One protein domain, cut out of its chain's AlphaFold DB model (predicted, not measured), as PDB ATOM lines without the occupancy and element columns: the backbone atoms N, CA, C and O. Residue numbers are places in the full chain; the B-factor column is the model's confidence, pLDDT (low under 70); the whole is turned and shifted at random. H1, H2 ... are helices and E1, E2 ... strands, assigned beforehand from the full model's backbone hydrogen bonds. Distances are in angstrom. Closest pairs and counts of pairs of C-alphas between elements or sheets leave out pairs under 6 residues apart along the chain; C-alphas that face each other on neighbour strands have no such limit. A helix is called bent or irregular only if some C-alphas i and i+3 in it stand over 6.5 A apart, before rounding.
ATOM      1  N   ALA A   2     194.577 196.822 295.424       53.50
ATOM      2  CA  ALA A   2     193.550 197.779 294.972       53.50
ATOM      3  C   ALA A   2     193.851 199.265 295.284       53.50
ATOM      4  O   ALA A   2     193.676 200.111 294.418       53.50
ATOM      5  N   ALA A   3     194.373 199.580 296.476       44.94
ATOM      6  CA  ALA A   3     194.693 200.959 296.863       44.94
ATOM      7  C   ALA A   3     195.829 201.582 296.028       44.94
ATOM      8  O   ALA A   3     195.718 202.728 295.617       44.94
ATOM      9  N   ALA A   4     196.883 200.817 295.716       43.53
ATOM     10  CA  ALA A   4     197.991 201.273 294.871       43.53
ATOM     11  C   ALA A   4     197.560 201.485 293.407       43.53
ATOM     12  O   ALA A   4     198.033 202.409 292.753       43.53
ATOM     13  N   LEU A   5     196.629 200.663 292.908       51.91
ATOM     14  CA  LEU A   5     196.035 200.827 291.578       51.91
ATOM     15  C   LEU A   5     195.128 202.061 291.509       51.91
ATOM     16  O   LEU A   5     195.261 202.852 290.586       51.91
ATOM     17  N   GLN A   6     194.260 202.271 292.505       47.69
ATOM     18  CA  GLN A   6     193.412 203.468 292.589       47.69
ATOM     19  C   GLN A   6     194.233 204.751 292.729       47.69
ATOM     20  O   GLN A   6     193.916 205.768 292.127       47.69
ATOM     21  N   TYR A   7     195.296 204.699 293.523       46.88
ATOM     22  CA  TYR A   7     196.211 205.810 293.723       46.88
ATOM     23  C   TYR A   7     196.978 206.166 292.435       46.88
ATOM     24  O   TYR A   7     196.989 207.324 292.026       46.88
ATOM     25  N   ARG A   8     197.525 205.162 291.737       53.44
ATOM     26  CA  ARG A   8     198.150 205.345 290.419       53.44
ATOM     27  C   ARG A   8     197.163 205.915 289.400       53.44
ATOM     28  O   ARG A   8     197.534 206.814 288.655       53.44
ATOM     29  N   GLN A   9     195.923 205.425 289.391       53.44
ATOM     30  CA  GLN A   9     194.879 205.912 288.493       53.44
ATOM     31  C   GLN A   9     194.575 207.393 288.743       53.44
ATOM     32  O   GLN A   9     194.674 208.175 287.812       53.44
ATOM     33  N   ARG A  10     194.355 207.810 290.000       57.84
ATOM     34  CA  ARG A  10     194.123 209.230 290.337       57.84
ATOM     35  C   ARG A  10     195.266 210.148 289.910       57.84
ATOM     36  O   ARG A  10     195.022 211.285 289.518       57.84
ATOM     37  N   HIS A  11     196.512 209.684 290.002       58.94
ATOM     38  CA  HIS A  11     197.657 210.478 289.551       58.94
ATOM     39  C   HIS A  11     197.725 210.601 288.036       58.94
ATOM     40  O   HIS A  11     198.003 211.690 287.547       58.94
ATOM     41  N   LEU A  12     197.445 209.521 287.303       59.81
ATOM     42  CA  LEU A  12     197.334 209.566 285.844       59.81
ATOM     43  C   LEU A  12     196.185 210.481 285.401       59.81
ATOM     44  O   LEU A  12     196.385 211.296 284.504       59.81
ATOM     45  N   ASP A  13     195.040 210.410 286.081       65.31
ATOM     46  CA  ASP A  13     193.876 211.259 285.810       65.31
ATOM     47  C   ASP A  13     194.227 212.744 286.014       65.31
ATOM     48  O   ASP A  13     193.953 213.570 285.147       65.31
ATOM     49  N   ARG A  14     194.948 213.079 287.097       68.62
ATOM     50  CA  ARG A  14     195.431 214.446 287.355       68.62
ATOM     51  C   ARG A  14     196.403 214.951 286.284       68.62
ATOM     52  O   ARG A  14     196.384 216.130 285.951       68.62
ATOM     53  N   PHE A  15     197.284 214.097 285.758       72.06
ATOM     54  CA  PHE A  15     198.196 214.504 284.679       72.06
ATOM     55  C   PHE A  15     197.469 214.720 283.358       72.06
ATOM     56  O   PHE A  15     197.821 215.654 282.642       72.06
ATOM     57  N   SER A  16     196.457 213.900 283.063       75.81
ATOM     58  CA  SER A  16     195.585 214.111 281.907       75.81
ATOM     59  C   SER A  16     194.858 215.448 282.024       75.81
ATOM     60  O   SER A  16     194.930 216.260 281.115       75.81
ATOM     61  N   GLU A  17     194.248 215.729 283.176       80.75
ATOM     62  CA  GLU A  17     193.517 216.978 283.415       80.75
ATOM     63  C   GLU A  17     194.420 218.222 283.326       80.75
ATOM     64  O   GLU A  17     194.041 219.247 282.748       80.75
ATOM     65  N   LEU A  18     195.644 218.118 283.855       79.56
ATOM     66  CA  LEU A  18     196.657 219.164 283.755       79.56
ATOM     67  C   LEU A  18     197.074 219.401 282.298       79.56
ATOM     68  O   LEU A  18     197.121 220.547 281.850       79.56
ATOM     69  N   GLN A  19     197.365 218.325 281.559       85.19
ATOM     70  CA  GLN A  19     197.721 218.391 280.143       85.19
ATOM     71  C   GLN A  19     196.594 219.035 279.327       85.19
ATOM     72  O   GLN A  19     196.848 220.002 278.613       85.19
ATOM     73  N   ASP A  20     195.356 218.569 279.502       85.75
ATOM     74  CA  ASP A  20     194.172 219.071 278.798       85.75
ATOM     75  C   ASP A  20     193.922 220.557 279.103       85.75
ATOM     76  O   ASP A  20     193.493 221.332 278.244       85.75
ATOM     77  N   SER A  21     194.196 220.992 280.334       84.38
ATOM     78  CA  SER A  21     194.090 222.399 280.725       84.38
ATOM     79  C   SER A  21     195.128 223.270 280.021       84.38
ATOM     80  O   SER A  21     194.763 224.318 279.487       84.38
ATOM     81  N   TYR A  22     196.387 222.828 279.941       85.69
ATOM     82  CA  TYR A  22     197.419 223.542 279.185       85.69
ATOM     83  C   TYR A  22     197.163 223.528 277.675       85.69
ATOM     84  O   TYR A  22     197.329 224.567 277.036       85.69
ATOM     85  N   ASP A  23     196.699 222.409 277.112       89.75
ATOM     86  CA  ASP A  23     196.355 222.302 275.690       89.75
ATOM     87  C   ASP A  23     195.265 223.310 275.298       89.75
ATOM     88  O   ASP A  23     195.388 223.987 274.274       89.75
ATOM     89  N   ARG A  24     194.233 223.474 276.141       90.25
ATOM     90  CA  ARG A  24     193.133 224.428 275.909       90.25
ATOM     91  C   ARG A  24     193.601 225.878 275.823       90.25
ATOM     92  O   ARG A  24     193.087 226.627 274.995       90.25
ATOM     93  N   ILE A  25     194.562 226.276 276.656       88.81
ATOM     94  CA  ILE A  25     195.030 227.670 276.730       88.81
ATOM     95  C   ILE A  25     196.286 227.942 275.905       88.81
ATOM     96  O   ILE A  25     196.720 229.090 275.847       88.81
ATOM     97  N   ALA A  26     196.892 226.931 275.281       89.88
ATOM     98  CA  ALA A  26     198.231 227.023 274.702       89.88
ATOM     99  C   ALA A  26     198.400 228.168 273.689       89.88
ATOM    100  O   ALA A  26     199.400 228.887 273.729       89.88
ATOM    101  N   ASP A  27     197.416 228.388 272.813       88.88
ATOM    102  CA  ASP A  27     197.471 229.474 271.829       88.88
ATOM    103  C   ASP A  27     197.430 230.864 272.497       88.88
ATOM    104  O   ASP A  27     198.209 231.747 272.130       88.88
ATOM    105  N   GLU A  28     196.572 231.067 273.503       86.62
ATOM    106  CA  GLU A  28     196.516 232.325 274.266       86.62
ATOM    107  C   GLU A  28     197.747 232.518 275.153       86.62
ATOM    108  O   GLU A  28     198.300 233.620 275.221       86.62
ATOM    109  N   TYR A  29     198.229 231.440 275.770       84.62
ATOM    110  CA  TYR A  29     199.468 231.428 276.538       84.62
ATOM    111  C   TYR A  29     200.635 231.880 275.665       84.62
ATOM    112  O   TYR A  29     201.375 232.796 276.023       84.62
ATOM    113  N   CYS A  30     200.766 231.289 274.476       87.69
ATOM    114  CA  CYS A  30     201.814 231.622 273.527       87.69
ATOM    115  C   CYS A  30     201.773 233.097 273.122       87.69
ATOM    116  O   CYS A  30     202.806 233.759 273.157       87.69
ATOM    117  N   LYS A  31     200.597 233.644 272.793       86.00
ATOM    118  CA  LYS A  31     200.463 235.067 272.430       86.00
ATOM    119  C   LYS A  31     200.953 236.008 273.532       86.00
ATOM    120  O   LYS A  31     201.462 237.082 273.227       86.00
ATOM    121  N   ARG A  32     200.771 235.632 274.800       79.19
ATOM    122  CA  ARG A  32     201.066 236.487 275.959       79.19
ATOM    123  C   ARG A  32     202.486 236.317 276.492       79.19
ATOM    124  O   ARG A  32     203.065 237.288 276.968       79.19
ATOM    125  N   ILE A  33     203.031 235.103 276.429       76.06
ATOM    126  CA  ILE A  33     204.281 234.732 277.112       76.06
ATOM    127  C   ILE A  33     205.466 234.595 276.153       76.06
ATOM    128  O   ILE A  33     206.609 234.739 276.578       76.06
ATOM    129  N   PHE A  34     205.254 234.358 274.856       71.50
ATOM    130  CA  PHE A  34     206.369 234.040 273.957       71.50
ATOM    131  C   PHE A  34     207.437 235.152 273.867       71.50
ATOM    132  O   PHE A  34     208.628 234.851 273.795       71.50
ATOM    133  N   ASP A  35     207.037 236.421 273.981       72.25
ATOM    134  CA  ASP A  35     207.952 237.575 274.021       72.25
ATOM    135  C   ASP A  35     208.321 238.025 275.453       72.25
ATOM    136  O   ASP A  35     209.006 239.034 275.655       72.25
ATOM    137  N   GLU A  36     207.894 237.290 276.482       65.56
ATOM    138  CA  GLU A  36     208.118 237.636 277.887       65.56
ATOM    139  C   GLU A  36     209.605 237.779 278.263       65.56
ATOM    140  O   GLU A  36     209.931 238.740 278.972       65.56
ATOM    141  N   PRO A  37     210.550 236.942 277.769       57.12
ATOM    142  CA  PRO A  37     211.964 237.108 278.096       57.12
ATOM    143  C   PRO A  37     212.501 238.501 277.779       57.12
ATOM    144  O   PRO A  37     213.347 239.003 278.518       57.12
ATOM    145  N   ALA A  38     211.996 239.170 276.733       61.06
ATOM    146  CA  ALA A  38     212.413 240.528 276.381       61.06
ATOM    147  C   ALA A  38     212.165 241.541 277.516       61.06
ATOM    148  O   ALA A  38     212.900 242.522 277.633       61.06
ATOM    149  N   HIS A  39     211.195 241.260 278.386       60.19
ATOM    150  CA  HIS A  39     210.731 242.137 279.457       60.19
ATOM    151  C   HIS A  39     211.276 241.748 280.845       60.19
ATOM    152  O   HIS A  39     210.998 242.435 281.829       60.19
ATOM    153  N   LYS A  40     212.092 240.684 280.943       71.75
ATOM    154  CA  LYS A  40     212.686 240.188 282.199       71.75
ATOM    155  C   LYS A  40     214.223 240.184 282.137       71.75
ATOM    156  O   LYS A  40     214.845 239.144 281.914       71.75
ATOM    157  N   PRO A  41     214.884 241.340 282.344       74.69
ATOM    158  CA  PRO A  41     216.335 241.461 282.174       74.69
ATOM    159  C   PRO A  41     217.142 240.582 283.142       74.69
ATOM    160  O   PRO A  41     218.209 240.098 282.767       74.69
ATOM    161  N   LEU A  42     216.642 240.343 284.360       70.94
ATOM    162  CA  LEU A  42     217.291 239.442 285.318       70.94
ATOM    163  C   LEU A  42     217.273 237.990 284.820       70.94
ATOM    164  O   LEU A  42     218.311 237.332 284.821       70.94
ATOM    165  N   ASP A  43     216.130 237.513 284.334       71.50
ATOM    166  CA  ASP A  43     215.965 236.147 283.831       71.50
ATOM    167  C   ASP A  43     216.882 235.902 282.628       71.50
ATOM    168  O   ASP A  43     217.616 234.913 282.600       71.50
ATOM    169  N   ARG A  44     216.960 236.860 281.691       80.12
ATOM    170  CA  ARG A  44     217.913 236.795 280.568       80.12
ATOM    171  C   ARG A  44     219.361 236.707 281.037       80.12
ATOM    172  O   ARG A  44     220.132 235.934 280.478       80.12
ATOM    173  N   GLN A  45     219.748 237.472 282.059       78.56
ATOM    174  CA  GLN A  45     221.109 237.401 282.602       78.56
ATOM    175  C   GLN A  45     221.406 236.031 283.219       78.56
ATOM    176  O   GLN A  45     222.509 235.511 283.043       78.56
ATOM    177  N   LEU A  46     220.448 235.434 283.928       77.62
ATOM    178  CA  LEU A  46     220.606 234.110 284.532       77.62
ATOM    179  C   LEU A  46     220.679 233.009 283.467       77.62
ATOM    180  O   LEU A  46     221.572 232.166 283.528       77.62
ATOM    181  N   LEU A  47     219.825 233.072 282.446       81.06
ATOM    182  CA  LEU A  47     219.849 232.155 281.306       81.06
ATOM    183  C   LEU A  47     221.138 232.295 280.480       81.06
ATOM    184  O   LEU A  47     221.759 231.294 280.132       81.06
ATOM    185  N   GLN A  48     221.617 233.519 280.244       84.00
ATOM    186  CA  GLN A  48     222.901 233.748 279.574       84.00
ATOM    187  C   GLN A  48     224.067 233.185 280.397       84.00
ATOM    188  O   GLN A  48     225.001 232.601 279.847       84.00
ATOM    189  N   ARG A  49     224.034 233.334 281.729       82.56
ATOM    190  CA  ARG A  49     225.035 232.728 282.619       82.56
ATOM    191  C   ARG A  49     224.989 231.206 282.561       82.56
ATOM    192  O   ARG A  49     226.057 230.592 282.559       82.56
ATOM    193  N   LEU A  50     223.800 230.608 282.490       80.06
ATOM    194  CA  LEU A  50     223.642 229.168 282.298       80.06
ATOM    195  C   LEU A  50     224.281 228.729 280.976       80.06
ATOM    196  O   LEU A  50     225.167 227.875 281.005       80.06
ATOM    197  N   ALA A  51     223.914 229.362 279.857       82.81
ATOM    198  CA  ALA A  51     224.489 229.090 278.537       82.81
ATOM    199  C   ALA A  51     226.024 229.197 278.551       82.81
ATOM    200  O   ALA A  51     226.732 228.308 278.090       82.81
ATOM    201  N   ASN A  52     226.562 230.231 279.205       82.88
ATOM    202  CA  ASN A  52     228.006 230.417 279.333       82.88
ATOM    203  C   ASN A  52     228.674 229.386 280.254       82.88
ATOM    204  O   ASN A  52     229.886 229.186 280.153       82.88
ATOM    205  N   THR A  53     227.935 228.768 281.175       79.50
ATOM    206  CA  THR A  53     228.460 227.790 282.140       79.50
ATOM    207  C   THR A  53     228.447 226.375 281.572       79.50
ATOM    208  O   THR A  53     229.364 225.596 281.847       79.50
ATOM    209  N   VAL A  54     227.436 226.032 280.772       76.25
ATOM    210  CA  VAL A  54     227.310 224.718 280.135       76.25
ATOM    211  C   VAL A  54     228.225 224.668 278.913       76.25
ATOM    212  O   VAL A  54     227.881 225.101 277.825       76.25
ATOM    213  N   LYS A  55     229.444 224.155 279.109       71.31
ATOM    214  CA  LYS A  55     230.478 224.083 278.059       71.31
ATOM    215  C   LYS A  55     230.386 222.857 277.150       71.31
ATOM    216  O   LYS A  55     231.124 222.776 276.175       71.31
ATOM    217  N   SER A  56     229.563 221.873 277.495       71.81
ATOM    218  CA  SER A  56     229.435 220.644 276.711       71.81
ATOM    219  C   SER A  56     228.094 219.968 276.958       71.81
ATOM    220  O   SER A  56     227.624 219.948 278.092       71.81
ATOM    221  N   GLY A  57     227.530 219.364 275.916       75.94
ATOM    222  CA  GLY A  57     226.228 218.702 275.967       75.94
ATOM    223  C   GLY A  57     225.042 219.677 275.994       75.94
ATOM    224  O   GLY A  57     225.222 220.854 276.319       75.94
ATOM    225  N   PRO A  58     223.843 219.181 275.661       81.88
ATOM    226  CA  PRO A  58     222.665 220.019 275.525       81.88
ATOM    227  C   PRO A  58     222.081 220.451 276.876       81.88
ATOM    228  O   PRO A  58     222.156 219.726 277.874       81.88
ATOM    229  N   ILE A  59     221.442 221.617 276.884       82.00
ATOM    230  CA  ILE A  59     220.539 222.083 277.938       82.00
ATOM    231  C   ILE A  59     219.141 221.512 277.662       82.00
ATOM    232  O   ILE A  59     218.646 221.601 276.542       82.00
ATOM    233  N   CYS A  60     218.504 220.940 278.682       85.06
ATOM    234  CA  CYS A  60     217.108 220.509 278.616       85.06
ATOM    235  C   CYS A  60     216.217 221.587 279.243       85.06
ATOM    236  O   CYS A  60     216.350 221.866 280.436       85.06
ATOM    237  N   ASP A  61     215.341 222.185 278.442       83.44
ATOM    238  CA  ASP A  61     214.290 223.098 278.897       83.44
ATOM    239  C   ASP A  61     213.042 222.278 279.265       83.44
ATOM    240  O   ASP A  61     212.368 221.730 278.392       83.44
ATOM    241  N   VAL A  62     212.780 222.103 280.561       82.81
ATOM    242  CA  VAL A  62     211.708 221.233 281.075       82.81
ATOM    243  C   VAL A  62     210.474 222.069 281.398       82.81
ATOM    244  O   VAL A  62     210.565 223.006 282.187       82.81
ATOM    245  N   GLY A  63     209.322 221.703 280.835       84.81
ATOM    246  CA  GLY A  63     208.146 222.577 280.823       84.81
ATOM    247  C   GLY A  63     208.360 223.759 279.876       84.81
ATOM    248  O   GLY A  63     208.085 224.902 280.236       84.81
ATOM    249  N   CYS A  64     208.936 223.492 278.698       87.00
ATOM    250  CA  CYS A  64     209.387 224.527 277.763       87.00
ATOM    251  C   CYS A  64     208.255 225.385 277.162       87.00
ATOM    252  O   CYS A  64     208.526 226.438 276.567       87.00
ATOM    253  N   GLY A  65     206.993 224.959 277.291       90.75
ATOM    254  CA  GLY A  65     205.827 225.622 276.721       90.75
ATOM    255  C   GLY A  65     206.008 225.871 275.216       90.75
ATOM    256  O   GLY A  65     206.432 224.972 274.492       90.75
ATOM    257  N   PRO A  66     205.770 227.098 274.715       92.00
ATOM    258  CA  PRO A  66     205.964 227.427 273.302       92.00
ATOM    259  C   PRO A  66     207.447 227.624 272.912       92.00
ATOM    260  O   PRO A  66     207.732 228.180 271.855       92.00
ATOM    261  N   GLY A  67     208.410 227.241 273.761       90.75
ATOM    262  CA  GLY A  67     209.838 227.202 273.423       90.75
ATOM    263  C   GLY A  67     210.587 228.538 273.499       90.75
ATOM    264  O   GLY A  67     211.674 228.670 272.937       90.75
ATOM    265  N   HIS A  68     210.040 229.549 274.178       89.06
ATOM    266  CA  HIS A  68     210.624 230.896 274.246       89.06
ATOM    267  C   HIS A  68     211.951 230.963 275.031       89.06
ATOM    268  O   HIS A  68     212.864 231.693 274.637       89.06
ATOM    269  N   VAL A  69     212.108 230.170 276.101       88.94
ATOM    270  CA  VAL A  69     213.379 230.050 276.841       88.94
ATOM    271  C   VAL A  69     214.419 229.302 276.010       88.94
ATOM    272  O   VAL A  69     215.521 229.820 275.810       88.94
ATOM    273  N   ALA A  70     214.063 228.140 275.454       87.81
ATOM    274  CA  ALA A  70     214.917 227.411 274.517       87.81
ATOM    275  C   ALA A  70     215.390 228.294 273.344       87.81
ATOM    276  O   ALA A  70     216.578 228.300 273.018       87.81
ATOM    277  N   ARG A  71     214.504 229.121 272.767       92.62
ATOM    278  CA  ARG A  71     214.854 230.108 271.731       92.62
ATOM    279  C   ARG A  71     215.936 231.075 272.195       92.62
ATOM    280  O   ARG A  71     216.896 231.332 271.468       92.62
ATOM    281  N   PHE A  72     215.779 231.630 273.395       89.81
ATOM    282  CA  PHE A  72     216.762 232.549 273.954       89.81
ATOM    283  C   PHE A  72     218.113 231.851 274.162       89.81
ATOM    284  O   PHE A  72     219.134 232.372 273.721       89.81
ATOM    285  N   LEU A  73     218.126 230.647 274.739       88.75
ATOM    286  CA  LEU A  73     219.350 229.858 274.927       88.75
ATOM    287  C   LEU A  73     220.041 229.537 273.593       88.75
ATOM    288  O   LEU A  73     221.261 229.662 273.494       88.75
ATOM    289  N   LYS A  74     219.272 229.216 272.548       90.50
ATOM    290  CA  LYS A  74     219.790 229.021 271.188       90.50
ATOM    291  C   LYS A  74     220.435 230.293 270.628       90.50
ATOM    292  O   LYS A  74     221.494 230.210 270.014       90.50
ATOM    293  N   SER A  75     219.848 231.468 270.882       91.94
ATOM    294  CA  SER A  75     220.439 232.766 270.500       91.94
ATOM    295  C   SER A  75     221.746 233.079 271.243       91.94
ATOM    296  O   SER A  75     222.564 233.852 270.752       91.94
ATOM    297  N   CYS A  76     221.965 232.440 272.396       89.94
ATOM    298  CA  CYS A  76     223.226 232.443 273.139       89.94
ATOM    299  C   CYS A  76     224.203 231.346 272.666       89.94
ATOM    300  O   CYS A  76     225.160 231.056 273.381       89.94
ATOM    301  N   GLU A  77     223.938 230.715 271.517       91.12
ATOM    302  CA  GLU A  77     224.709 229.612 270.924       91.12
ATOM    303  C   GLU A  77     224.737 228.319 271.762       91.12
ATOM    304  O   GLU A  77     225.562 227.436 271.522       91.12
ATOM    305  N   ALA A  78     223.827 228.164 272.730       87.31
ATOM    306  CA  ALA A  78     223.719 226.920 273.479       87.31
ATOM    307  C   ALA A  78     223.111 225.798 272.621       87.31
ATOM    308  O   ALA A  78     222.176 226.011 271.842       87.31
ATOM    309  N   ASP A  79     223.612 224.580 272.820       83.06
ATOM    310  CA  ASP A  79     222.922 223.363 272.403       83.06
ATOM    311  C   ASP A  79     221.749 223.123 273.364       83.06
ATOM    312  O   ASP A  79     221.940 223.113 274.581       83.06
ATOM    313  N   VAL A  80     220.527 223.017 272.844       85.50
ATOM    314  CA  VAL A  80     219.300 223.020 273.650       85.50
ATOM    315  C   VAL A  80     218.198 222.208 272.978       85.50
ATOM    316  O   VAL A  80     218.054 222.237 271.755       85.50
ATOM    317  N   PHE A  81     217.404 221.513 273.787       88.06
ATOM    318  CA  PHE A  81     216.136 220.894 273.399       88.06
ATOM    319  C   PHE A  81     215.098 221.121 274.503       88.06
ATOM    320  O   PHE A  81     215.462 221.406 275.647       88.06
ATOM    321  N   GLY A  82     213.813 221.002 274.171       84.19
ATOM    322  CA  GLY A  82     212.721 221.194 275.126       84.19
ATOM    323  C   GLY A  82     211.866 219.949 275.338       84.19
ATOM    324  O   GLY A  82     211.708 219.126 274.433       84.19
ATOM    325  N   ILE A  83     211.304 219.827 276.540       83.69
ATOM    326  CA  ILE A  83     210.274 218.846 276.882       83.69
ATOM    327  C   ILE A  83     209.080 219.582 277.485       83.69
ATOM    328  O   ILE A  83     209.257 220.435 278.354       83.69
ATOM    329  N   ASP A  84     207.869 219.233 277.065       86.81
ATOM    330  CA  ASP A  84     206.628 219.723 277.666       86.81
ATOM    331  C   ASP A  84     205.583 218.608 277.746       86.81
ATOM    332  O   ASP A  84     205.581 217.682 276.933       86.81
ATOM    333  N   LEU A  85     204.696 218.694 278.735       87.06
ATOM    334  CA  LEU A  85     203.597 217.748 278.892       87.06
ATOM    335  C   LEU A  85     202.543 217.950 277.794       87.06
ATOM    336  O   LEU A  85     202.001 216.970 277.283       87.06
ATOM    337  N   SER A  86     202.275 219.209 277.430       90.25
ATOM    338  CA  SER A  86     201.243 219.605 276.474       90.25
ATOM    339  C   SER A  86     201.696 219.340 275.031       90.25
ATOM    340  O   SER A  86     202.625 219.995 274.547       90.25
ATOM    341  N   PRO A  87     201.040 218.425 274.292       92.75
ATOM    342  CA  PRO A  87     201.324 218.247 272.874       92.75
ATOM    343  C   PRO A  87     201.056 219.531 272.079       92.75
ATOM    344  O   PRO A  87     201.825 219.844 271.168       92.75
ATOM    345  N   ARG A  88     200.054 220.339 272.460       94.81
ATOM    346  CA  ARG A  88     199.795 221.617 271.784       94.81
ATOM    347  C   ARG A  88     200.938 222.620 271.969       94.81
ATOM    348  O   ARG A  88     201.290 223.314 271.017       94.81
ATOM    349  N   MET A  89     201.557 222.683 273.148       94.75
ATOM    350  CA  MET A  89     202.750 223.509 273.377       94.75
ATOM    351  C   MET A  89     203.921 223.073 272.494       94.75
ATOM    352  O   MET A  89     204.576 223.921 271.889       94.75
ATOM    353  N   ILE A  90     204.139 221.761 272.352       95.62
ATOM    354  CA  ILE A  90     205.193 221.212 271.488       95.62
ATOM    355  C   ILE A  90     204.960 221.575 270.020       95.62
ATOM    356  O   ILE A  90     205.897 222.012 269.353       95.62
ATOM    357  N   GLU A  91     203.725 221.475 269.522       96.31
ATOM    358  CA  GLU A  91     203.384 221.923 268.165       96.31
ATOM    359  C   GLU A  91     203.719 223.408 267.950       96.31
ATOM    360  O   GLU A  91     204.279 223.790 266.918       96.31
ATOM    361  N   LEU A  92     203.387 224.259 268.928       96.00
ATOM    362  CA  LEU A  92     203.687 225.690 268.879       96.00
ATOM    363  C   LEU A  92     205.193 225.950 268.897       96.00
ATOM    364  O   LEU A  92     205.678 226.722 268.068       96.00
ATOM    365  N   ALA A  93     205.928 225.287 269.789       94.25
ATOM    366  CA  ALA A  93     207.376 225.407 269.898       94.25
ATOM    367  C   ALA A  93     208.065 225.011 268.585       94.25
ATOM    368  O   ALA A  93     208.802 225.807 268.012       94.25
ATOM    369  N   GLN A  94     207.737 223.842 268.030       96.00
ATOM    370  CA  GLN A  94     208.294 223.374 266.756       96.00
ATOM    371  C   GLN A  94     208.002 224.338 265.599       96.00
ATOM    372  O   GLN A  94     208.853 224.553 264.736       96.00
ATOM    373  N   ARG A  95     206.812 224.951 265.577       96.19
ATOM    374  CA  ARG A  95     206.437 225.930 264.548       96.19
ATOM    375  C   ARG A  95     207.195 227.251 264.685       96.19
ATOM    376  O   ARG A  95     207.527 227.865 263.674       96.19
ATOM    377  N   LEU A  96     207.410 227.720 265.911       94.06
ATOM    378  CA  LEU A  96     208.005 229.029 266.193       94.06
ATOM    379  C   LEU A  96     209.538 228.999 266.218       94.06
ATOM    380  O   LEU A  96     210.169 230.031 265.987       94.06
ATOM    381  N   THR A  97     210.130 227.835 266.486       92.69
ATOM    382  CA  THR A  97     211.580 227.610 266.542       92.69
ATOM    383  C   THR A  97     211.970 226.260 265.925       92.69
ATOM    384  O   THR A  97     212.462 225.369 266.621       92.69
ATOM    385  N   PRO A  98     211.819 226.095 264.596       94.75
ATOM    386  CA  PRO A  98     212.034 224.812 263.913       94.75
ATOM    387  C   PRO A  98     213.482 224.293 263.973       94.75
ATOM    388  O   PRO A  98     213.735 223.121 263.712       94.75
ATOM    389  N   GLU A  99     214.446 225.149 264.316       94.44
ATOM    390  CA  GLU A  99     215.854 224.787 264.532       94.44
ATOM    391  C   GLU A  99     216.151 224.078 265.869       94.44
ATOM    392  O   GLU A  99     217.290 223.655 266.092       94.44
ATOM    393  N   ILE A 100     215.167 223.975 266.768       93.00
ATOM    394  CA  ILE A 100     215.293 223.339 268.085       93.00
ATOM    395  C   ILE A 100     214.420 222.082 268.122       93.00
ATOM    396  O   ILE A 100     213.313 222.053 267.590       93.00
ATOM    397  N   GLN A 101     214.920 221.027 268.766       91.69
ATOM    398  CA  GLN A 101     214.150 219.803 268.968       91.69
ATOM    399  C   GLN A 101     213.268 219.923 270.214       91.69
ATOM    400  O   GLN A 101     213.732 220.337 271.277       91.69
ATOM    401  N   PHE A 102     212.007 219.515 270.085       90.06
ATOM    402  CA  PHE A 102     211.026 219.519 271.167       90.06
ATOM    403  C   PHE A 102     210.312 218.176 271.235       90.06
ATOM    404  O   PHE A 102     209.905 217.642 270.199       90.06
ATOM    405  N   PHE A 103     210.147 217.659 272.449       87.06
ATOM    406  CA  PHE A 103     209.544 216.358 272.710       87.06
ATOM    407  C   PHE A 103     208.379 216.493 273.682       87.06
ATOM    408  O   PHE A 103     208.492 217.158 274.710       87.06
ATOM    409  N   GLN A 104     207.277 215.806 273.396       88.12
ATOM    410  CA  GLN A 104     206.239 215.630 274.401       88.12
ATOM    411  C   GLN A 104     206.751 214.668 275.480       88.12
ATOM    412  O   GLN A 104     207.265 213.592 275.167       88.12
ATOM    413  N   GLY A 105     206.610 215.033 276.750       80.00
ATOM    414  CA  GLY A 105     207.029 214.176 277.848       80.00
ATOM    415  C   GLY A 105     206.592 214.677 279.216       80.00
ATOM    416  O   GLY A 105     206.512 215.873 279.480       80.00
ATOM    417  N   ASN A 106     206.353 213.733 280.121       76.56
ATOM    418  CA  ASN A 106     206.093 214.034 281.519       76.56
ATOM    419  C   ASN A 106     207.415 214.046 282.299       76.56
ATOM    420  O   ASN A 106     208.051 213.004 282.464       76.56
ATOM    421  N   MET A 107     207.803 215.207 282.836       67.38
ATOM    422  CA  MET A 107     209.018 215.356 283.651       67.38
ATOM    423  C   MET A 107     209.034 214.479 284.918       67.38
ATOM    424  O   MET A 107     210.100 214.206 285.462       67.38
ATOM    425  N   LEU A 108     207.862 214.031 285.384       60.69
ATOM    426  CA  LEU A 108     207.696 213.151 286.544       60.69
ATOM    427  C   LEU A 108     207.681 211.662 286.170       60.69
ATOM    428  O   LEU A 108     207.753 210.812 287.051       60.69
ATOM    429  N   SER A 109     207.612 211.331 284.879       58.19
ATOM    430  CA  SER A 109     207.711 209.955 284.374       58.19
ATOM    431  C   SER A 109     209.144 209.568 283.989       58.19
ATOM    432  O   SER A 109     209.355 208.690 283.156       58.19
ATOM    433  N   LEU A 124     221.510 214.297 286.323       53.84
ATOM    434  CA  LEU A 124     222.485 215.063 285.556       53.84
ATOM    435  C   LEU A 124     223.764 214.239 285.406       53.84
ATOM    436  O   LEU A 124     224.150 213.492 286.308       53.84
ATOM    437  N   ARG A 125     224.490 214.435 284.303       52.97
ATOM    438  CA  ARG A 125     225.890 213.993 284.240       52.97
ATOM    439  C   ARG A 125     226.680 214.604 285.416       52.97
ATOM    440  O   ARG A 125     226.381 215.740 285.800       52.97
ATOM    441  N   PRO A 126     227.704 213.924 285.960       52.19
ATOM    442  CA  PRO A 126     228.544 214.505 287.003       52.19
ATOM    443  C   PRO A 126     229.079 215.894 286.620       52.19
ATOM    444  O   PRO A 126     229.604 216.079 285.522       52.19
ATOM    445  N   GLY A 127     228.909 216.880 287.509       56.62
ATOM    446  CA  GLY A 127     229.270 218.282 287.247       56.62
ATOM    447  C   GLY A 127     228.250 219.068 286.410       56.62
ATOM    448  O   GLY A 127     228.527 220.199 286.004       56.62
ATOM    449  N   GLY A 128     227.076 218.486 286.144       53.88
ATOM    450  CA  GLY A 128     225.951 219.153 285.498       53.88
ATOM    451  C   GLY A 128     225.471 220.390 286.262       53.88
ATOM    452  O   GLY A 128     225.643 220.522 287.475       53.88
ATOM    453  N   THR A 129     224.887 221.330 285.523       66.12
ATOM    454  CA  THR A 129     224.338 222.571 286.084       66.12
ATOM    455  C   THR A 129     222.822 222.524 285.995       66.12
ATOM    456  O   THR A 129     222.294 222.208 284.932       66.12
ATOM    457  N   LEU A 130     222.149 222.840 287.103       70.25
ATOM    458  CA  LEU A 130     220.702 222.995 287.167       70.25
ATOM    459  C   LEU A 130     220.373 224.457 287.451       70.25
ATOM    460  O   LEU A 130     220.864 225.036 288.425       70.25
ATOM    461  N   LEU A 131     219.520 225.026 286.609       63.09
ATOM    462  CA  LEU A 131     218.809 226.258 286.905       63.09
ATOM    463  C   LEU A 131     217.352 225.885 287.162       63.09
ATOM    464  O   LEU A 131     216.725 225.279 286.299       63.09
ATOM    465  N   LEU A 132     216.835 226.228 288.340       68.50
ATOM    466  CA  LEU A 132     215.438 226.000 288.694       68.50
ATOM    467  C   LEU A 132     214.769 227.338 289.017       68.50
ATOM    468  O   LEU A 132     215.280 228.111 289.834       68.50
ATOM    469  N   ALA A 133     213.623 227.585 288.387       60.19
ATOM    470  CA  ALA A 133     212.765 228.732 288.647       60.19
ATOM    471  C   ALA A 133     211.382 228.249 289.099       60.19
ATOM    472  O   ALA A 133     210.852 227.276 288.569       60.19
ATOM    473  N   PHE A 134     210.808 228.920 290.093       62.53
ATOM    474  CA  PHE A 134     209.473 228.644 290.615       62.53
ATOM    475  C   PHE A 134     208.860 229.927 291.185       62.53
ATOM    476  O   PHE A 134     209.572 230.873 291.532       62.53
ATOM    477  N   HIS A 135     207.533 229.963 291.286       49.84
ATOM    478  CA  HIS A 135     206.823 231.087 291.892       49.84
ATOM    479  C   HIS A 135     206.976 231.061 293.424       49.84
ATOM    480  O   HIS A 135     206.893 229.995 294.035       49.84
ATOM    481  N   VAL A 136     207.187 232.232 294.040       50.22
ATOM    482  CA  VAL A 136     207.393 232.410 295.496       50.22
ATOM    483  C   VAL A 136     206.230 233.177 296.126       50.22
ATOM    484  O   VAL A 136     205.788 234.179 295.569       50.22
ATOM    485  N   GLY A 137     205.734 232.707 297.277       52.94
ATOM    486  CA  GLY A 137     204.502 233.192 297.916       52.94
ATOM    487  C   GLY A 137     203.919 232.171 298.899       52.94
ATOM    488  O   GLY A 137     204.546 231.151 299.161       52.94
ATOM    489  N   LYS A 138     202.771 232.473 299.518       49.62
ATOM    490  CA  LYS A 138     202.312 231.776 300.739       49.62
ATOM    491  C   LYS A 138     201.207 230.734 300.530       49.62
ATOM    492  O   LYS A 138     200.922 229.994 301.465       49.62
ATOM    493  N   GLU A 139     200.595 230.669 299.349       55.72
ATOM    494  CA  GLU A 139     199.382 229.876 299.107       55.72
ATOM    495  C   GLU A 139     199.417 229.201 297.730       55.72
ATOM    496  O   GLU A 139     200.100 229.661 296.817       55.72
ATOM    497  N   THR A 140     198.695 228.085 297.586       63.59
ATOM    498  CA  THR A 140     198.411 227.489 296.272       63.59
ATOM    499  C   THR A 140     197.177 228.175 295.710       63.59
ATOM    500  O   THR A 140     196.165 228.247 296.404       63.59
ATOM    501  N   VAL A 141     197.266 228.674 294.480       67.62
ATOM    502  CA  VAL A 141     196.133 229.302 293.793       67.62
ATOM    503  C   VAL A 141     195.573 228.293 292.800       67.62
ATOM    504  O   VAL A 141     196.298 227.865 291.901       67.62
ATOM    505  N   HIS A 142     194.321 227.887 293.008       73.62
ATOM    506  CA  HIS A 142     193.572 227.072 292.057       73.62
ATOM    507  C   HIS A 142     192.814 227.994 291.103       73.62
ATOM    508  O   HIS A 142     192.136 228.912 291.563       73.62
ATOM    509  N   GLU A 143     192.934 227.747 289.803       74.44
ATOM    510  CA  GLU A 143     192.220 228.481 288.762       74.44
ATOM    511  C   GLU A 143     191.328 227.520 287.972       74.44
ATOM    512  O   GLU A 143     191.825 226.571 287.356       74.44
ATOM    513  N   ASP A 144     190.027 227.814 287.971       79.88
ATOM    514  CA  ASP A 144     188.998 227.097 287.207       79.88
ATOM    515  C   ASP A 144     188.764 227.723 285.814       79.88
ATOM    516  O   ASP A 144     188.209 227.101 284.905       79.88
ATOM    517  N   GLU A 145     189.194 228.975 285.614       84.62
ATOM    518  CA  GLU A 145     189.073 229.686 284.341       84.62
ATOM    519  C   GLU A 145     190.288 230.581 284.070       84.62
ATOM    520  O   GLU A 145     190.643 231.442 284.871       84.62
ATOM    521  N   LEU A 146     190.887 230.441 282.885       75.38
ATOM    522  CA  LEU A 146     191.935 231.332 282.394       75.38
ATOM    523  C   LEU A 146     191.626 231.792 280.977       75.38
ATOM    524  O   LEU A 146     191.455 230.994 280.059       75.38
ATOM    525  N   TRP A 147     191.590 233.113 280.795       80.94
ATOM    526  CA  TRP A 147     191.386 233.766 279.497       80.94
ATOM    527  C   TRP A 147     190.127 233.288 278.747       80.94
ATOM    528  O   TRP A 147     190.131 233.209 277.521       80.94
ATOM    529  N   GLY A 148     189.049 232.990 279.482       76.12
ATOM    530  CA  GLY A 148     187.780 232.503 278.929       76.12
ATOM    531  C   GLY A 148     187.749 231.001 278.629       76.12
ATOM    532  O   GLY A 148     186.763 230.511 278.079       76.12
ATOM    533  N   TYR A 149     188.802 230.263 278.986       73.12
ATOM    534  CA  TYR A 149     188.851 228.809 278.902       73.12
ATOM    535  C   TYR A 149     188.696 228.217 280.292       73.12
ATOM    536  O   TYR A 149     189.411 228.594 281.217       73.12
ATOM    537  N   GLN A 150     187.799 227.243 280.412       77.50
ATOM    538  CA  GLN A 150     187.756 226.389 281.592       77.50
ATOM    539  C   GLN A 150     189.087 225.647 281.698       77.50
ATOM    540  O   GLN A 150     189.586 225.142 280.691       77.50
ATOM    541  N   VAL A 151     189.658 225.594 282.889       78.88
ATOM    542  CA  VAL A 151     190.926 224.929 283.201       78.88
ATOM    543  C   VAL A 151     190.834 224.320 284.598       78.88
ATOM    544  O   VAL A 151     189.877 224.561 285.314       78.88
ATOM    545  N   SER A 152     191.795 223.482 284.959       79.62
ATOM    546  CA  SER A 152     191.971 222.979 286.321       79.62
ATOM    547  C   SER A 152     193.469 223.031 286.595       79.62
ATOM    548  O   SER A 152     194.219 222.115 286.245       79.62
ATOM    549  N   LEU A 153     193.939 224.194 287.063       74.69
ATOM    550  CA  LEU A 153     195.363 224.470 287.272       74.69
ATOM    551  C   LEU A 153     195.637 224.886 288.714       74.69
ATOM    552  O   LEU A 153     195.125 225.893 289.192       74.69
ATOM    553  N   ASP A 154     196.544 224.156 289.360       64.75
ATOM    554  CA  ASP A 154     197.113 224.540 290.647       64.75
ATOM    555  C   ASP A 154     198.461 225.238 290.447       64.75
ATOM    556  O   ASP A 154     199.481 224.605 290.140       64.75
ATOM    557  N   PHE A 155     198.513 226.540 290.709       63.38
ATOM    558  CA  PHE A 155     199.771 227.268 290.805       63.38
ATOM    559  C   PHE A 155     200.331 227.103 292.213       63.38
ATOM    560  O   PHE A 155     199.982 227.829 293.148       63.38
ATOM    561  N   LYS A 156     201.222 226.120 292.376       59.22
ATOM    562  CA  LYS A 156     201.970 225.956 293.623       59.22
ATOM    563  C   LYS A 156     202.997 227.062 293.755       59.22
ATOM    564  O   LYS A 156     203.986 227.111 293.021       59.22
ATOM    565  N   VAL A 157     202.770 227.916 294.737       55.50
ATOM    566  CA  VAL A 157     203.690 228.978 295.089       55.50
ATOM    567  C   VAL A 157     204.489 228.526 296.309       55.50
ATOM    568  O   VAL A 157     203.925 228.213 297.355       55.50
ATOM    569  N   LEU A 158     205.808 228.406 296.164       48.06
ATOM    570  CA  LEU A 158     206.659 227.897 297.233       48.06
ATOM    571  C   LEU A 158     206.937 229.009 298.246       48.06
ATOM    572  O   LEU A 158     207.529 230.042 297.921       48.06
ATOM    573  N   GLY A 159     206.514 228.775 299.488       40.81
ATOM    574  CA  GLY A 159     206.828 229.632 300.620       40.81
ATOM    575  C   GLY A 159     208.318 229.594 300.901       40.81
ATOM    576  O   GLY A 159     208.851 228.577 301.334       40.81
ATOM    577  N   ILE A 160     208.992 230.711 300.657       46.09
ATOM    578  CA  ILE A 160     210.339 230.933 301.163       46.09
ATOM    579  C   ILE A 160     210.160 231.714 302.458       46.09
ATOM    580  O   ILE A 160     209.570 232.796 302.454       46.09
ATOM    581  N   GLU A 161     210.619 231.166 303.582       41.25
ATOM    582  CA  GLU A 161     210.785 231.975 304.788       41.25
ATOM    583  C   GLU A 161     211.814 233.073 304.474       41.25
ATOM    584  O   GLU A 161     213.017 232.829 304.392       41.25
ATOM    585  N   GLY A 162     211.313 234.281 304.210       42.00
ATOM    586  CA  GLY A 162     212.104 235.432 303.781       42.00
ATOM    587  C   GLY A 162     211.673 235.948 302.408       42.00
ATOM    588  O   GLY A 162     211.657 235.221 301.421       42.00
ATOM    589  N   ASP A 163     211.342 237.236 302.362       34.88
ATOM    590  CA  ASP A 163     210.787 237.985 301.230       34.88
ATOM    591  C   ASP A 163     211.785 238.121 300.056       34.88
ATOM    592  O   ASP A 163     212.405 239.165 299.833       34.88
ATOM    593  N   ARG A 164     212.044 237.021 299.336       37.06
ATOM    594  CA  ARG A 164     212.970 236.975 298.196       37.06
ATOM    595  C   ARG A 164     212.415 236.100 297.079       37.06
ATOM    596  O   ARG A 164     212.193 234.913 297.275       37.06
ATOM    597  N   ARG A 165     212.312 236.650 295.862       37.56
ATOM    598  CA  ARG A 165     212.332 235.836 294.633       37.56
ATOM    599  C   ARG A 165     213.621 235.008 294.663       37.56
ATOM    600  O   ARG A 165     214.701 235.595 294.588       37.56
ATOM    601  N   ALA A 166     213.538 233.688 294.813       37.41
ATOM    602  CA  ALA A 166     214.718 232.832 294.777       37.41
ATOM    603  C   ALA A 166     214.808 232.132 293.428       37.41
ATOM    604  O   ALA A 166     213.973 231.305 293.080       37.41
ATOM    605  N   VAL A 167     215.860 232.457 292.685       38.91
ATOM    606  CA  VAL A 167     216.342 231.609 291.602       38.91
ATOM    607  C   VAL A 167     217.544 230.858 292.154       38.91
ATOM    608  O   VAL A 167     218.553 231.474 292.505       38.91
ATOM    609  N   ALA A 168     217.429 229.538 292.278       40.88
ATOM    610  CA  ALA A 168     218.532 228.696 292.716       40.88
ATOM    611  C   ALA A 168     219.276 228.183 291.478       40.88
ATOM    612  O   ALA A 168     218.768 227.359 290.719       40.88
ATOM    613  N   CYS A 169     220.489 228.689 291.259       32.97
ATOM    614  CA  CYS A 169     221.427 228.125 290.295       32.97
ATOM    615  C   CYS A 169     222.480 227.344 291.076       32.97
ATOM    616  O   CYS A 169     223.389 227.935 291.662       32.97
ATOM    617  N   HIS A 170     222.366 226.017 291.093       40.16
ATOM    618  CA  HIS A 170     223.347 225.150 291.735       40.16
ATOM    619  C   HIS A 170     224.079 224.322 290.679       40.16
ATOM    620  O   HIS A 170     223.479 223.620 289.864       40.16
ATOM    621  N   ARG A 171     225.413 224.375 290.711       34.25
ATOM    622  CA  ARG A 171     226.233 223.342 290.081       34.25
ATOM    623  C   ARG A 171     226.199 222.134 291.009       34.25
ATOM    624  O   ARG A 171     226.722 222.204 292.119       34.25
ATOM    625  N   LEU A 172     225.588 221.043 290.563       31.55
ATOM    626  CA  LEU A 172     225.615 219.787 291.301       31.55
ATOM    627  C   LEU A 172     226.967 219.117 291.023       31.55
ATOM    628  O   LEU A 172     227.155 218.408 290.035       31.55
ATOM    629  N   SER A 173     227.953 219.377 291.882       26.56
ATOM    630  CA  SER A 173     229.127 218.511 291.975       26.56
ATOM    631  C   SER A 173     228.702 217.247 292.712       26.56
ATOM    632  O   SER A 173     228.331 217.320 293.883       26.56
TER     633      SER A 173
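This is residues 2 to 109 and 124 to 173 of the 198 residues of the protein "Class I SAM-dependent methyltransferase" of Acidobacteria bacterium (UniProt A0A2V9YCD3). A small parallel sheet of three strands, E1, E2 and E3, has helices H4 and H5 packed over one face; the long kinked helix H1 packs on H5 with residues 22 to 30, and its residues 2 to 13 stick out. The hairpin E5 and E6 packs on H1 within residues 14 to 29, mostly through E6, while the small pair E4 and E7 lies by H3 at the other end of the body, with E4 also near E1. The 158 printed residues run H1 H2 H3 E1 H4 E2 H5 E3 E4 E5 E6 E7, a mixed class of five named helices and seven named strands. The whole is compact, with a radius of gyration of the C-alphas of 16.8 A and spans of 47 by 39 by 33 A.

Begin at the sheet, with E1 at residues 59 to 62, E2 at 80 to 84 and E3 at 101 to 104; find C-alpha 59 at (220.539, 222.083, 277.938). H4 holds residues 68 to 75 and H5 residues 87 to 96, 14.3 A long. Find C-alpha 2 at (193.550, 197.779, 294.972); from there H1 runs 42.4 A to residue 33. It is irregular, with C-alphas 24 and 27 7.8 A apart, and has a kink of 64 degrees near residue 27. H2 is residues 36 to 39 and H3 residues 41 to 53, 18.3 A. E4 is residues 129 to 132, E5 140 to 146, 15.8 A, E6 149 to 156, 19.9 A, and E7 168 to 171, ending at (226.233, 223.342, 290.081).

Look first at E2, the inner strand: N 83 and O 61 are 2.9 A apart towards E1, and N 103 and O 82 2.9 A towards E3. E1, H4, E2 and E2, H5, E3 are strand-helix-strand units, parallel neighbours with a helix between, with right-handed crossovers. H4, at a height of 8.9 A, and H5, at 8.4 A, are on the same face, making two layers, helices over a sheet. H1 touches H5 with residues 22 to 30 alone, C-alphas 23 and 88 closest at 5.2 A. The closest C-alphas of H1 and E6 are 21 and 151, 4.7 A. In the hairpin E5 and E6, N 155 and O 141 are 2.8 A apart; E6 bends by 56 degrees at residue 152. H3 touches H4 at C-alphas 51 and 73, 6.3 A. H2 only just touches H4, with 3 pairs of C-alphas within 8 A. E4 and E7 are antiparallel, N 130 and O 170 3.2 A apart. Every O i to N i+4 pair is within hydrogen-bond range in H3, H4 and H5, and 26 of 28 in H1; H2 is too short for one.

Residues 110 to 123 are not printed, and C-alphas 109 and 124 are 15.7 A apart. The link E6 to E7 is long. Confidence is under 70 in 57 residues, among them 2 to 14 and 154 to 173.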